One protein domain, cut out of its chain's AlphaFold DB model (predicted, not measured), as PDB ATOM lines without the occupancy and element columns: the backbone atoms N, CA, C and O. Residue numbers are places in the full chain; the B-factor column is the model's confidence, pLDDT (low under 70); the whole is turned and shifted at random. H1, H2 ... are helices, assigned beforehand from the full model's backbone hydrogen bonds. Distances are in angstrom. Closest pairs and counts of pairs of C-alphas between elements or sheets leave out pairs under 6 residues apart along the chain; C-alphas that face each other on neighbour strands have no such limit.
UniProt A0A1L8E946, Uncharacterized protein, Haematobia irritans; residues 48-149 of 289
ATOM      1  N   SER A  48     216.472 143.081 122.319       91.69
ATOM      2  CA  SER A  48     215.510 142.005 122.039       91.69
ATOM      3  C   SER A  48     216.155 140.739 121.449       91.69
ATOM      4  O   SER A  48     215.673 139.629 121.661       91.69
ATOM      5  N   VAL A  49     217.256 140.877 120.692       89.19
ATOM      6  CA  VAL A  49     217.994 139.729 120.138       89.19
ATOM      7  C   VAL A  49     218.727 138.982 121.248       89.19
ATOM      8  O   VAL A  49     218.798 137.752 121.209       89.19
ATOM      9  N   HIS A  50     219.252 139.708 122.236       89.62
ATOM     10  CA  HIS A  50     219.885 139.122 123.411       89.62
ATOM     11  C   HIS A  50     218.861 138.418 124.306       89.62
ATOM     12  O   HIS A  50     219.066 137.250 124.642       89.62
ATOM     13  N   ASP A  51     217.765 139.102 124.636       88.56
ATOM     14  CA  ASP A  51     216.759 138.634 125.594       88.56
ATOM     15  C   ASP A  51     216.054 137.364 125.105       88.56
ATOM     16  O   ASP A  51     215.920 136.397 125.856       88.56
ATOM     17  N   SER A  52     215.702 137.322 123.818       85.56
ATOM     18  CA  SER A  52     214.996 136.193 123.195       85.56
ATOM     19  C   SER A  52     215.922 135.237 122.428       85.56
ATOM     20  O   SER A  52     215.452 134.372 121.692       85.56
ATOM     21  N   GLN A  53     217.246 135.385 122.569       86.75
ATOM     22  CA  GLN A  53     218.272 134.548 121.923       86.75
ATOM     23  C   GLN A  53     218.132 134.422 120.389       86.75
ATOM     24  O   GLN A  53     218.449 133.390 119.791       86.75
ATOM     25  N   LEU A  54     217.719 135.496 119.711       87.12
ATOM     26  CA  LEU A  54     217.352 135.492 118.286       87.12
ATOM     27  C   LEU A  54     218.542 135.634 117.320       87.12
ATOM     28  O   LEU A  54     218.347 135.987 116.159       87.12
ATOM     29  N   TYR A  55     219.782 135.362 117.740       86.12
ATOM     30  CA  TYR A  55     220.984 135.602 116.918       86.12
ATOM     31  C   TYR A  55     220.934 134.917 115.548       86.12
ATOM     32  O   TYR A  55     221.333 135.496 114.540       86.12
ATOM     33  N   ALA A  56     220.427 133.682 115.500       82.94
ATOM     34  CA  ALA A  56     220.294 132.938 114.253       82.94
ATOM     35  C   ALA A  56     219.256 133.573 113.312       82.94
ATOM     36  O   ALA A  56     219.531 133.714 112.122       82.94
ATOM     37  N   TYR A  57     218.100 133.990 113.843       86.12
ATOM     38  CA  TYR A  57     217.064 134.689 113.075       86.12
ATOM     39  C   TYR A  57     217.556 136.050 112.595       86.12
ATOM     40  O   TYR A  57     217.381 136.377 111.426       86.12
ATOM     41  N   ASN A  58     218.244 136.807 113.454       88.81
ATOM     42  CA  ASN A  58     218.861 138.074 113.082       88.81
ATOM     43  C   ASN A  58     219.869 137.883 111.939       88.81
ATOM     44  O   ASN A  58     219.846 138.631 110.965       88.81
ATOM     45  N   GLY A  59     220.693 136.834 112.003       88.00
ATOM     46  CA  GLY A  59     221.630 136.510 110.934       88.00
ATOM     47  C   GLY A  59     220.948 136.229 109.592       88.00
ATOM     48  O   GLY A  59     221.390 136.756 108.572       88.00
ATOM     49  N   VAL A  60     219.856 135.456 109.595       88.44
ATOM     50  CA  VAL A  60     219.053 135.180 108.390       88.44
ATOM     51  C   VAL A  60     218.361 136.445 107.880       88.44
ATOM     52  O   VAL A  60     218.407 136.727 106.685       88.44
ATOM     53  N   PHE A  61     217.757 137.230 108.773       93.12
ATOM     54  CA  PHE A  61     217.122 138.507 108.451       93.12
ATOM     55  C   PHE A  61     218.095 139.438 107.717       93.12
ATOM     56  O   PHE A  61     217.765 139.966 106.658       93.12
ATOM     57  N   MET A  62     219.317 139.582 108.231       92.94
ATOM     58  CA  MET A  62     220.352 140.422 107.629       92.94
ATOM     59  C   MET A  62     220.772 139.925 106.240       92.94
ATOM     60  O   MET A  62     220.950 140.733 105.329       92.94
ATOM     61  N   GLU A  63     220.896 138.608 106.046       91.31
ATOM     62  CA  GLU A  63     221.183 138.026 104.728       91.31
ATOM     63  C   GLU A  63     220.055 138.322 103.725       91.31
ATOM     64  O   GLU A  63     220.330 138.724 102.594       91.31
ATOM     65  N   LEU A  64     218.791 138.164 104.132       93.31
ATOM     66  CA  LEU A  64     217.627 138.448 103.286       93.31
ATOM     67  C   LEU A  64     217.489 139.943 102.975       93.31
ATOM     68  O   LEU A  64     217.214 140.300 101.831       93.31
ATOM     69  N   PHE A  65     217.741 140.819 103.950       96.25
ATOM     70  CA  PHE A  65     217.756 142.269 103.745       96.25
ATOM     71  C   PHE A  65     218.817 142.679 102.714       96.25
ATOM     72  O   PHE A  65     218.513 143.386 101.752       96.25
ATOM     73  N   ILE A  66     220.048 142.170 102.856       95.81
ATOM     74  CA  ILE A  66     221.134 142.410 101.893       95.81
ATOM     75  C   ILE A  66     220.769 141.849 100.514       95.81
ATOM     76  O   ILE A  66     220.968 142.531  99.508       95.81
ATOM     77  N   ARG A  67     220.194 140.640 100.451       94.56
ATOM     78  CA  ARG A  67     219.751 140.023  99.192       94.56
ATOM     79  C   ARG A  67     218.702 140.880  98.491       94.56
ATOM     80  O   ARG A  67     218.835 141.112  97.294       94.56
ATOM     81  N   LYS A  68     217.705 141.385  99.223       96.38
ATOM     82  CA  LYS A  68     216.684 142.294  98.688       96.38
ATOM     83  C   LYS A  68     217.318 143.562  98.114       96.38
ATOM     84  O   LYS A  68     217.071 143.865  96.952       96.38
ATOM     85  N   CYS A  69     218.188 144.231  98.876       96.62
ATOM     86  CA  CYS A  69     218.892 145.437  98.420       96.62
ATOM     87  C   CYS A  69     219.683 145.181  97.128       96.62
ATOM     88  O   CYS A  69     219.612 145.958  96.176       96.62
ATOM     89  N   LEU A  70     220.418 144.068  97.077       95.56
ATOM     90  CA  LEU A  70     221.197 143.668  95.910       95.56
ATOM     91  C   LEU A  70     220.297 143.373  94.703       95.56
ATOM     92  O   LEU A  70     220.492 143.956  93.640       95.56
ATOM     93  N   CYS A  71     219.269 142.538  94.851       94.00
ATOM     94  CA  CYS A  71     218.342 142.248  93.757       94.00
ATOM     95  C   CYS A  71     217.659 143.513  93.219       94.00
ATOM     96  O   CYS A  71     217.490 143.632  92.010       94.00
ATOM     97  N   GLN A  72     217.336 144.485  94.077       94.25
ATOM     98  CA  GLN A  72     216.789 145.772  93.638       94.25
ATOM     99  C   GLN A  72     217.801 146.602  92.852       94.25
ATOM    100  O   GLN A  72     217.491 147.038  91.744       94.25
ATOM    101  N   LYS A  73     219.021 146.773  93.380       94.81
ATOM    102  CA  LYS A  73     220.095 147.510  92.700       94.81
ATOM    103  C   LYS A  73     220.381 146.953  91.303       94.81
ATOM    104  O   LYS A  73     220.520 147.717  90.354       94.81
ATOM    105  N   PHE A  74     220.448 145.629  91.182       94.06
ATOM    106  CA  PHE A  74     220.800 144.934  89.941       94.06
ATOM    107  C   PHE A  74     219.585 144.519  89.094       94.06
ATOM    108  O   PHE A  74     219.750 143.814  88.098       94.06
ATOM    109  N   GLN A  75     218.372 144.927  89.492       92.69
ATOM    110  CA  GLN A  75     217.104 144.594  88.828       92.69
ATOM    111  C   GLN A  75     216.936 143.086  88.556       92.69
ATOM    112  O   GLN A  75     216.441 142.672  87.509       92.69
ATOM    113  N   GLN A  76     217.368 142.254  89.505       90.69
ATOM    114  CA  GLN A  76     217.291 140.798  89.418       90.69
ATOM    115  C   GLN A  76     216.017 140.272  90.095       90.69
ATOM    116  O   GLN A  76     215.666 140.751  91.178       90.69
ATOM    117  N   PRO A  77     215.352 139.248  89.527       90.50
ATOM    118  CA  PRO A  77     214.265 138.554  90.208       90.50
ATOM    119  C   PRO A  77     214.736 137.977  91.544       90.50
ATOM    120  O   PRO A  77     215.738 137.259  91.606       90.50
ATOM    121  N   LEU A  78     214.005 138.275  92.615       91.56
ATOM    122  CA  LEU A  78     214.296 137.764  93.948       91.56
ATOM    123  C   LEU A  78     213.511 136.480  94.210       91.56
ATOM    124  O   LEU A  78     212.302 136.438  94.003       91.56
ATOM    125  N   MET A  79     214.197 135.455  94.711       87.25
ATOM    126  CA  MET A  79     213.604 134.180  95.105       87.25
ATOM    127  C   MET A  79     214.218 133.680  96.417       87.25
ATOM    128  O   MET A  79     215.401 133.902  96.713       87.25
ATOM    129  N   ASP A  80     213.421 132.959  97.205       86.50
ATOM    130  CA  ASP A  80     213.883 132.194  98.359       86.50
ATOM    131  C   ASP A  80     213.296 130.777  98.334       86.50
ATOM    132  O   ASP A  80     212.208 130.511  98.841       86.50
ATOM    133  N   ARG A  81     214.061 129.845  97.751       83.06
ATOM    134  CA  ARG A  81     213.642 128.448  97.542       83.06
ATOM    135  C   ARG A  81     213.218 127.733  98.827       83.06
ATOM    136  O   ARG A  81     212.392 126.826  98.781       83.06
ATOM    137  N   PHE A  82     213.792 128.109  99.969       80.56
ATOM    138  CA  PHE A  82     213.411 127.525 101.254       80.56
ATOM    139  C   PHE A  82     211.987 127.937 101.628       80.56
ATOM    140  O   PHE A  82     211.149 127.084 101.914       80.56
ATOM    141  N   THR A  83     211.698 129.238 101.551       85.56
ATOM    142  CA  THR A  83     210.350 129.768 101.762       85.56
ATOM    143  C   THR A  83     209.358 129.145 100.779       85.56
ATOM    144  O   THR A  83     208.310 128.664 101.198       85.56
ATOM    145  N   GLU A  84     209.705 129.045  99.493       87.25
ATOM    146  CA  GLU A  84     208.853 128.395  98.481       87.25
ATOM    147  C   GLU A  84     208.549 126.934  98.823       87.25
ATOM    148  O   GLU A  84     207.403 126.497  98.723       87.25
ATOM    149  N   ARG A  85     209.550 126.175  99.287       83.25
ATOM    150  CA  ARG A  85     209.363 124.787  99.723       83.25
ATOM    151  C   ARG A  85     208.397 124.683 100.901       83.25
ATOM    152  O   ARG A  85     207.575 123.770 100.913       83.25
ATOM    153  N   ILE A  86     208.476 125.598 101.869       80.38
ATOM    154  CA  ILE A  86     207.525 125.642 102.989       80.38
ATOM    155  C   ILE A  86     206.112 125.899 102.472       80.38
ATOM    156  O   ILE A  86     205.180 125.170 102.808       80.38
ATOM    157  N   LEU A  87     205.950 126.917 101.628       83.56
ATOM    158  CA  LEU A  87     204.642 127.321 101.119       83.56
ATOM    159  C   LEU A  87     203.984 126.220 100.270       83.56
ATOM    160  O   LEU A  87     202.778 125.990 100.390       83.56
ATOM    161  N   ASN A  88     204.778 125.485  99.490       82.38
ATOM    162  CA  ASN A  88     204.309 124.396  98.628       82.38
ATOM    163  C   ASN A  88     204.041 123.080  99.371       82.38
ATOM    164  O   ASN A  88     203.444 122.165  98.806       82.38
ATOM    165  N   ASN A  89     204.470 122.952 100.625       75.38
ATOM    166  CA  ASN A  89     204.239 121.743 101.401       75.38
ATOM    167  C   ASN A  89     202.859 121.799 102.088       75.38
ATOM    168  O   ASN A  89     202.514 122.748 102.802       75.38
ATOM    169  N   ASN A  90     202.057 120.759 101.855       67.06
ATOM    170  CA  ASN A  90     200.699 120.624 102.387       67.06
ATOM    171  C   ASN A  90     200.663 120.166 103.854       67.06
ATOM    172  O   ASN A  90     199.614 120.251 104.478       67.06
ATOM    173  N   SER A  91     201.790 119.714 104.412       64.81
ATOM    174  CA  SER A  91     201.898 119.223 105.794       64.81
ATOM    175  C   SER A  91     202.058 120.325 106.853       64.81
ATOM    176  O   SER A  91     202.197 120.013 108.030       64.81
ATOM    177  N   TYR A  92     202.073 121.606 106.469       62.38
ATOM    178  CA  TYR A  92     202.107 122.719 107.424       62.38
ATOM    179  C   TYR A  92     200.690 123.009 107.942       62.38
ATOM    180  O   TYR A  92     199.910 123.692 107.279       62.38
ATOM    181  N   GLU A  93     200.368 122.470 109.121       53.16
ATOM    182  CA  GLU A  93     199.025 122.505 109.730       53.16
ATOM    183  C   GLU A  93     198.620 123.877 110.304       53.16
ATOM    184  O   GLU A  93     197.430 124.148 110.465       53.16
ATOM    185  N   ASN A  94     199.569 124.787 110.571       64.06
ATOM    186  CA  ASN A  94     199.239 126.128 111.062       64.06
ATOM    187  C   ASN A  94     198.892 127.079 109.902       64.06
ATOM    188  O   ASN A  94     199.761 127.736 109.318       64.06
ATOM    189  N   CYS A  95     197.598 127.141 109.581       69.19
ATOM    190  CA  CYS A  95     197.053 127.980 108.515       69.19
ATOM    191  C   CYS A  95     197.436 129.465 108.673       69.19
ATOM    192  O   CYS A  95     197.769 130.118 107.689       69.19
ATOM    193  N   GLU A  96     197.465 129.995 109.899       79.62
ATOM    194  CA  GLU A  96     197.714 131.422 110.144       79.62
ATOM    195  C   GLU A  96     199.160 131.830 109.835       79.62
ATOM    196  O   GLU A  96     199.379 132.790 109.094       79.62
ATOM    197  N   ILE A  97     200.155 131.069 110.314       79.50
ATOM    198  CA  ILE A  97     201.576 131.331 110.005       79.50
ATOM    199  C   ILE A  97     201.818 131.200 108.501       79.50
ATOM    200  O   ILE A  97     202.508 132.027 107.905       79.50
ATOM    201  N   LYS A  98     201.226 130.183 107.861       83.25
ATOM    202  CA  LYS A  98     201.369 129.968 106.418       83.25
ATOM    203  C   LYS A  98     200.775 131.125 105.610       83.25
ATOM    204  O   LYS A  98     201.401 131.568 104.645       83.25
ATOM    205  N   LEU A  99     199.614 131.651 106.003       86.69
ATOM    206  CA  LEU A  99     199.000 132.824 105.372       86.69
ATOM    207  C   LEU A  99     199.862 134.082 105.548       86.69
ATOM    208  O   LEU A  99     200.123 134.785 104.569       86.69
ATOM    209  N   LEU A 100     200.354 134.328 106.765       88.31
ATOM    210  CA  LEU A 100     201.227 135.463 107.067       88.31
ATOM    211  C   LEU A 100     202.537 135.404 106.265       88.31
ATOM    212  O   LEU A 100     202.947 136.400 105.660       88.31
ATOM    213  N   LEU A 101     203.163 134.226 106.210       89.38
ATOM    214  CA  LEU A 101     204.368 133.983 105.424       89.38
ATOM    215  C   LEU A 101     204.105 134.167 103.929       89.38
ATOM    216  O   LEU A 101     204.916 134.789 103.251       89.38
ATOM    217  N   THR A 102     202.965 133.692 103.418       92.00
ATOM    218  CA  THR A 102     202.585 133.861 102.005       92.00
ATOM    219  C   THR A 102     202.492 135.342 101.638       92.00
ATOM    220  O   THR A 102     203.125 135.782 100.680       92.00
ATOM    221  N   ALA A 103     201.746 136.129 102.418       94.12
ATOM    222  CA  ALA A 103     201.581 137.560 102.166       94.12
ATOM    223  C   ALA A 103     202.915 138.324 102.255       94.12
ATOM    224  O   ALA A 103     203.201 139.186 101.422       94.12
ATOM    225  N   SER A 104     203.749 137.974 103.234       95.19
ATOM    226  CA  SER A 104     205.060 138.598 103.438       95.19
ATOM    227  C   SER A 104     206.048 138.234 102.334       95.19
ATOM    228  O   SER A 104     206.764 139.103 101.840       95.19
ATOM    229  N   TYR A 105     206.051 136.975 101.884       95.50
ATOM    230  CA  TYR A 105     206.910 136.518 100.795       95.50
ATOM    231  C   TYR A 105     206.574 137.216  99.472       95.50
ATOM    232  O   TYR A 105     207.486 137.641  98.769       95.50
ATOM    233  N   LEU A 106     205.286 137.419  99.166       96.56
ATOM    234  CA  LEU A 106     204.860 138.152  97.967       96.56
ATOM    235  C   LEU A 106     205.388 139.593  97.945       96.56
ATOM    236  O   LEU A 106     205.890 140.042  96.918       96.56
ATOM    237  N   LYS A 107     205.336 140.301  99.080       96.94
ATOM    238  CA  LYS A 107     205.939 141.640  99.204       96.94
ATOM    239  C   LYS A 107     207.465 141.590  99.118       96.94
ATOM    240  O   LYS A 107     208.074 142.436  98.470       96.94
ATOM    241  N   TYR A 108     208.082 140.589  99.743       97.00
ATOM    242  CA  TYR A 108     209.528 140.404  99.721       97.00
ATOM    243  C   TYR A 108     210.060 140.237  98.296       97.00
ATOM    244  O   TYR A 108     211.004 140.934  97.934       97.00
ATOM    245  N   ILE A 109     209.448 139.397  97.460       96.12
ATOM    246  CA  ILE A 109     209.925 139.178  96.085       96.12
ATOM    247  C   ILE A 109     209.541 140.296  95.108       96.12
ATOM    248  O   ILE A 109     210.179 140.429  94.065       96.12
ATOM    249  N   ASP A 110     208.534 141.116  95.427       95.94
ATOM    250  CA  ASP A 110     208.070 142.180  94.534       95.94
ATOM    251  C   ASP A 110     209.100 143.328  94.464       95.94
ATOM    252  O   ASP A 110     209.400 143.965  95.482       95.94
ATOM    253  N   PRO A 111     209.665 143.629  93.277       93.56
ATOM    254  CA  PRO A 111     210.704 144.647  93.119       93.56
ATOM    255  C   PRO A 111     210.256 146.068  93.494       93.56
ATOM    256  O   PRO A 111     211.118 146.914  93.730       93.56
ATOM    257  N   LYS A 112     208.945 146.340  93.574       95.25
ATOM    258  CA  LYS A 112     208.396 147.667  93.898       95.25
ATOM    259  C   LYS A 112     208.594 148.089  95.351       95.25
ATOM    260  O   LYS A 112     208.559 149.282  95.627       95.25
ATOM    261  N   PHE A 113     208.762 147.140  96.268       96.44
ATOM    262  CA  PHE A 113     208.944 147.440  97.688       96.44
ATOM    263  C   PHE A 113     210.427 147.538  98.028       96.44
ATOM    264  O   PHE A 113     211.142 146.547  97.873       96.44
ATOM    265  N   ASP A 114     210.890 148.699  98.497       95.56
ATOM    266  CA  ASP A 114     212.237 148.870  99.057       95.56
ATOM    267  C   ASP A 114     212.407 148.001 100.310       95.56
ATOM    268  O   ASP A 114     211.493 147.895 101.128       95.56
ATOM    269  N   ALA A 115     213.576 147.378 100.470       96.81
ATOM    270  CA  ALA A 115     213.923 146.571 101.635       96.81
ATOM    271  C   ALA A 115     213.650 147.300 102.961       96.81
ATOM    272  O   ALA A 115     213.203 146.677 103.924       96.81
ATOM    273  N   ILE A 116     213.907 148.614 103.006       97.00
ATOM    274  CA  ILE A 116     213.711 149.439 104.203       97.00
ATOM    275  C   ILE A 116     212.226 149.613 104.568       97.00
ATOM    276  O   ILE A 116     211.907 149.790 105.740       97.00
ATOM    277  N   ASP A 117     211.319 149.512 103.594       96.94
ATOM    278  CA  ASP A 117     209.879 149.720 103.791       96.94
ATOM    279  C   ASP A 117     209.147 148.434 104.206       96.94
ATOM    280  O   ASP A 117     208.013 148.488 104.683       96.94
ATOM    281  N   ILE A 118     209.788 147.272 104.035       97.06
ATOM    282  CA  ILE A 118     209.209 145.944 104.298       97.06
ATOM    283  C   ILE A 118     210.018 145.133 105.318       97.06
ATOM    284  O   ILE A 118     210.120 143.907 105.239       97.06
ATOM    285  N   VAL A 119     210.632 145.813 106.289       96.94
ATOM    286  CA  VAL A 119     211.476 145.180 107.319       96.94
ATOM    287  C   VAL A 119     210.732 144.066 108.059       96.94
ATOM    288  O   VAL A 119     211.304 143.002 108.294       96.94
ATOM    289  N   ASN A 120     209.457 144.271 108.391       94.88
ATOM    290  CA  ASN A 120     208.663 143.269 109.103       94.88
ATOM    291  C   ASN A 120     208.379 142.039 108.235       94.88
ATOM    292  O   ASN A 120     208.504 140.914 108.708       94.88
ATOM    293  N   GLU A 121     208.080 142.224 106.955       95.69
ATOM    294  CA  GLU A 121     207.929 141.118 106.017       95.69
ATOM    295  C   GLU A 121     209.231 140.328 105.867       95.69
ATOM    296  O   GLU A 121     209.197 139.099 105.846       95.69
ATOM    297  N   ILE A 122     210.386 141.001 105.823       95.75
ATOM    298  CA  ILE A 122     211.690 140.327 105.769       95.75
ATOM    299  C   ILE A 122     211.930 139.511 107.047       95.75
ATOM    300  O   ILE A 122     212.424 138.387 106.950       95.75
ATOM    301  N   LYS A 123     211.548 140.009 108.234       93.69
ATOM    302  CA  LYS A 123     211.600 139.222 109.484       93.69
ATOM    303  C   LYS A 123     210.729 137.967 109.396       93.69
ATOM    304  O   LYS A 123     211.193 136.888 109.749       93.69
ATOM    305  N   ILE A 124     209.504 138.091 108.882       90.81
ATOM    306  CA  ILE A 124     208.584 136.956 108.706       90.81
ATOM    307  C   ILE A 124     209.176 135.935 107.732       90.81
ATOM    308  O   ILE A 124     209.171 134.740 108.009       90.81
ATOM    309  N   VAL A 125     209.738 136.383 106.606       91.56
ATOM    310  CA  VAL A 125     210.410 135.483 105.658       91.56
ATOM    311  C   VAL A 125     211.632 134.826 106.304       91.56
ATOM    312  O   VAL A 125     211.852 133.637 106.097       91.56
ATOM    313  N   ALA A 126     212.389 135.537 107.144       90.06
ATOM    314  CA  ALA A 126     213.527 134.970 107.871       90.06
ATOM    315  C   ALA A 126     213.129 133.813 108.795       90.06
ATOM    316  O   ALA A 126     213.926 132.894 108.999       90.06
ATOM    317  N   MET A 127     211.896 133.822 109.310       85.19
ATOM    318  CA  MET A 127     211.384 132.706 110.095       85.19
ATOM    319  C   MET A 127     211.334 131.415 109.301       85.19
ATOM    320  O   MET A 127     211.575 130.359 109.879       85.19
ATOM    321  N   SER A 128     211.053 131.491 107.995       80.62
ATOM    322  CA  SER A 128     210.881 130.311 107.154       80.62
ATOM    323  C   SER A 128     212.068 129.367 107.324       80.62
ATOM    324  O   SER A 128     211.861 128.224 107.694       80.62
ATOM    325  N   GLN A 129     213.298 129.882 107.271       74.81
ATOM    326  CA  GLN A 129     214.564 129.145 107.405       74.81
ATOM    327  C   GLN A 129     214.733 128.372 108.726       74.81
ATOM    328  O   GLN A 129     215.665 127.576 108.862       74.81
ATOM    329  N   ARG A 130     213.882 128.629 109.722       70.25
ATOM    330  CA  ARG A 130     213.917 127.990 111.039       70.25
ATOM    331  C   ARG A 130     212.603 127.338 111.444       70.25
ATOM    332  O   ARG A 130     212.649 126.549 112.378       70.25
ATOM    333  N   LEU A 131     211.501 127.573 110.723       65.88
ATOM    334  CA  LEU A 131     210.212 126.928 110.972       65.88
ATOM    335  C   LEU A 131     210.378 125.401 110.983       65.88
ATOM    336  O   LEU A 131     210.443 124.743 109.941       65.88
ATOM    337  N   THR A 132     210.430 124.833 112.185       54.31
ATOM    338  CA  THR A 132     210.283 123.394 112.404       54.31
ATOM    339  C   THR A 132     208.801 123.050 112.533       54.31
ATOM    340  O   THR A 132     207.976 123.900 112.866       54.31
ATOM    341  N   PHE A 133     208.451 121.785 112.281       50.09
ATOM    342  CA  PHE A 133     207.071 121.269 112.291       50.09
ATOM    343  C   PHE A 133     206.320 121.430 113.634       50.09
ATOM    344  O   PHE A 133     205.167 121.026 113.734       50.09
ATOM    345  N   THR A 134     206.953 121.999 114.664       51.84
ATOM    346  CA  THR A 134     206.428 122.133 116.029       51.84
ATOM    347  C   THR A 134     206.563 123.545 116.616       51.84
ATOM    348  O   THR A 134     206.368 123.709 117.819       51.84
ATOM    349  N   GLU A 135     206.946 124.565 115.834       59.50
ATOM    350  CA  GLU A 135     207.089 125.919 116.390       59.50
ATOM    351  C   GLU A 135     205.741 126.511 116.825       59.50
ATOM    352  O   GLU A 135     204.747 126.475 116.099       59.50
ATOM    353  N   GLN A 136     205.721 127.064 118.039       61.75
ATOM    354  CA  GLN A 136     204.551 127.707 118.630       61.75
ATOM    355  C   GLN A 136     204.450 129.172 118.179       61.75
ATOM    356  O   GLN A 136     205.462 129.813 117.899       61.75
ATOM    357  N   MET A 137     203.233 129.730 118.178       64.44
ATOM    358  CA  MET A 137     202.984 131.149 117.857       64.44
ATOM    359  C   MET A 137     203.793 132.130 118.722       64.44
ATOM    360  O   MET A 137     204.109 133.227 118.278       64.44
ATOM    361  N   GLU A 138     204.183 131.738 119.935       62.91
ATOM    362  CA  GLU A 138     205.033 132.553 120.810       62.91
ATOM    363  C   GLU A 138     206.403 132.864 120.177       62.91
ATOM    364  O   GLU A 138     206.886 133.992 120.262       62.91
ATOM    365  N   ASN A 139     206.984 131.917 119.429       70.75
ATOM    366  CA  ASN A 139     208.233 132.146 118.693       70.75
ATOM    367  C   ASN A 139     208.046 133.139 117.537       70.75
ATOM    368  O   ASN A 139     208.957 133.909 117.238       70.75
ATOM    369  N   VAL A 140     206.859 133.159 116.919       73.69
ATOM    370  CA  VAL A 140     206.502 134.125 115.868       73.69
ATOM    371  C   VAL A 140     206.476 135.535 116.432       73.69
ATOM    372  O   VAL A 140     207.112 136.424 115.872       73.69
ATOM    373  N   ASN A 141     205.805 135.727 117.567       80.25
ATOM    374  CA  ASN A 141     205.723 137.036 118.212       80.25
ATOM    375  C   ASN A 141     207.115 137.549 118.598       80.25
ATOM    376  O   ASN A 141     207.462 138.675 118.258       80.25
ATOM    377  N   ASN A 142     207.968 136.689 119.165       83.75
ATOM    378  CA  ASN A 142     209.346 137.055 119.500       83.75
ATOM    379  C   ASN A 142     210.157 137.526 118.277       83.75
ATOM    380  O   ASN A 142     210.921 138.484 118.378       83.75
ATOM    381  N   VAL A 143     210.003 136.882 117.113       83.38
ATOM    382  CA  VAL A 143     210.693 137.314 115.882       83.38
ATOM    383  C   VAL A 143     210.113 138.621 115.339       83.38
ATOM    384  O   VAL A 143     210.866 139.468 114.855       83.38
ATOM    385  N   MET A 144     208.799 138.821 115.433       83.69
ATOM    386  CA  MET A 144     208.149 140.070 115.024       83.69
ATOM    387  C   MET A 144     208.614 141.257 115.873       83.69
ATOM    388  O   MET A 144     208.993 142.301 115.323       83.69
ATOM    389  N   ASP A 145     208.683 141.045 117.186       89.06
ATOM    390  CA  ASP A 145     209.115 142.019 118.188       89.06
ATOM    391  C   ASP A 145     210.640 142.204 118.224       89.06
ATOM    392  O   ASP A 145     211.145 143.072 118.933       89.06
ATOM    393  N   MET A 146     211.395 141.435 117.425       91.56
ATOM    394  CA  MET A 146     212.830 141.640 117.261       91.56
ATOM    395  C   MET A 146     213.093 143.072 116.782       91.56
ATOM    396  O   MET A 146     212.766 143.441 115.655       91.56
ATOM    397  N   GLU A 147     213.721 143.885 117.615       92.69
ATOM    398  CA  GLU A 147     214.102 145.245 117.276       92.69
ATOM    399  C   GLU A 147     215.059 145.260 116.082       92.69
ATOM    400  O   GLU A 147     215.916 144.387 115.911       92.69
ATOM    401  N   VAL A 148     214.904 146.277 115.238       91.69
ATOM    402  CA  VAL A 148     215.790 146.536 114.108       91.69
ATOM    403  C   VAL A 148     216.059 148.029 114.055       91.69
ATOM    404  O   VAL A 148     215.137 148.842 114.041       91.69
ATOM    405  N   ASP A 149     217.337 148.383 114.019       92.38
ATOM    406  CA  ASP A 149     217.771 149.767 113.904       92.38
ATOM    407  C   ASP A 149     217.831 150.174 112.425       92.38
ATOM    408  O   ASP A 149     218.654 149.685 111.645       92.38
TER     409      ASP A 149
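What this domain is: This is residues 48 to 149 of the 289 residues of an uncharacterized protein of Haematobia irritans (UniProt A0A1L8E946). Helix H5 sits in the middle of a flat cluster, with the two longest helices, H2 and H4, on opposite sides of it, each crossing it at a steep tilt. H3 packs across H5 where H5 ends, H6 packs on H5 as the second arm of a helical hairpin, and the tiny H1 lies out at the rim, beside the beginning of H2. The 102 printed residues hold six named helices, H1 to H6 along the chain, and no named strand; the class is all helix. The whole is compact, with a radius of gyration of the C-alphas of 13.2 A and spans of 37 by 34 by 17 A.

Where its parts are: Find C-alpha 48 at (215.510, 142.005, 122.039), where H1, residues 48 to 51, begins. Next comes H2, residues 55 to 73, which runs 27.0 A from C-alpha 55 at (220.984, 135.602, 116.918). H3, residues 81 to 88, covers 10.2 A, and H4, residues 95 to 109, covers 21.1 A. Go on to H5, residues 119 to 128, 14.9 A long, and then to H6, residues 137 to 144, 10.7 A long, ending at C-alpha 144 at (208.149, 140.070, 115.024).

How they stand to each other: Begin at H5, the hub, which touches H2, H3, H4 and H6. H4 touches it at a steep tilt of 58 degrees, opposite ways; the closest C-alphas, of Ser 104 and Glu 121, are 4.6 A apart. H2 touches H5 with residues 57 to 65 alone, at a steep tilt of 61 degrees, opposite ways; look at the C-alphas of Phe 61 and Ala 126, the closest, 5.1 A apart. H3 touches H5 about perpendicular, at 77 degrees, with the C-alphas of Thr 83 and Ser 128 closest at 5.4 A. H5 and H6 form a helical hairpin at a steep tilt of 43 degrees, with the C-alphas of Lys 123 and Met 144 closest at 6.6 A. H3 and H4 form another, at 42 degrees, with the C-alphas of Leu 87 and Lys 98 closest at 6.8 A. The helix packing is mostly crossed: none of these five touching pairs is at a shallow tilt. H1 is close to but not clearly touching H2, with the C-alphas of Val 49 and Tyr 55 closest at 6.0 A; H1 and H6 are near each other, and H1 and H5 are apart. In H2, H3, H4 and H6 every O i to N i+4 pair is within hydrogen-bond range, in H5 5 of 6 are, and H1 is too short for such a pair.

The domain as a whole: The C-alphas of Phe 74 and Thr 134 are the two farthest apart, at 37.5 A. The printed part has no cut and no long link; the link from H1 to H2 is tight. The mean pLDDT of the printed part is 85.5, and you will find low confidence, under 70, at residues 90 to 95, of which 95 belongs to H4, and 131 to 138, of which 137 and 138 belong to H6.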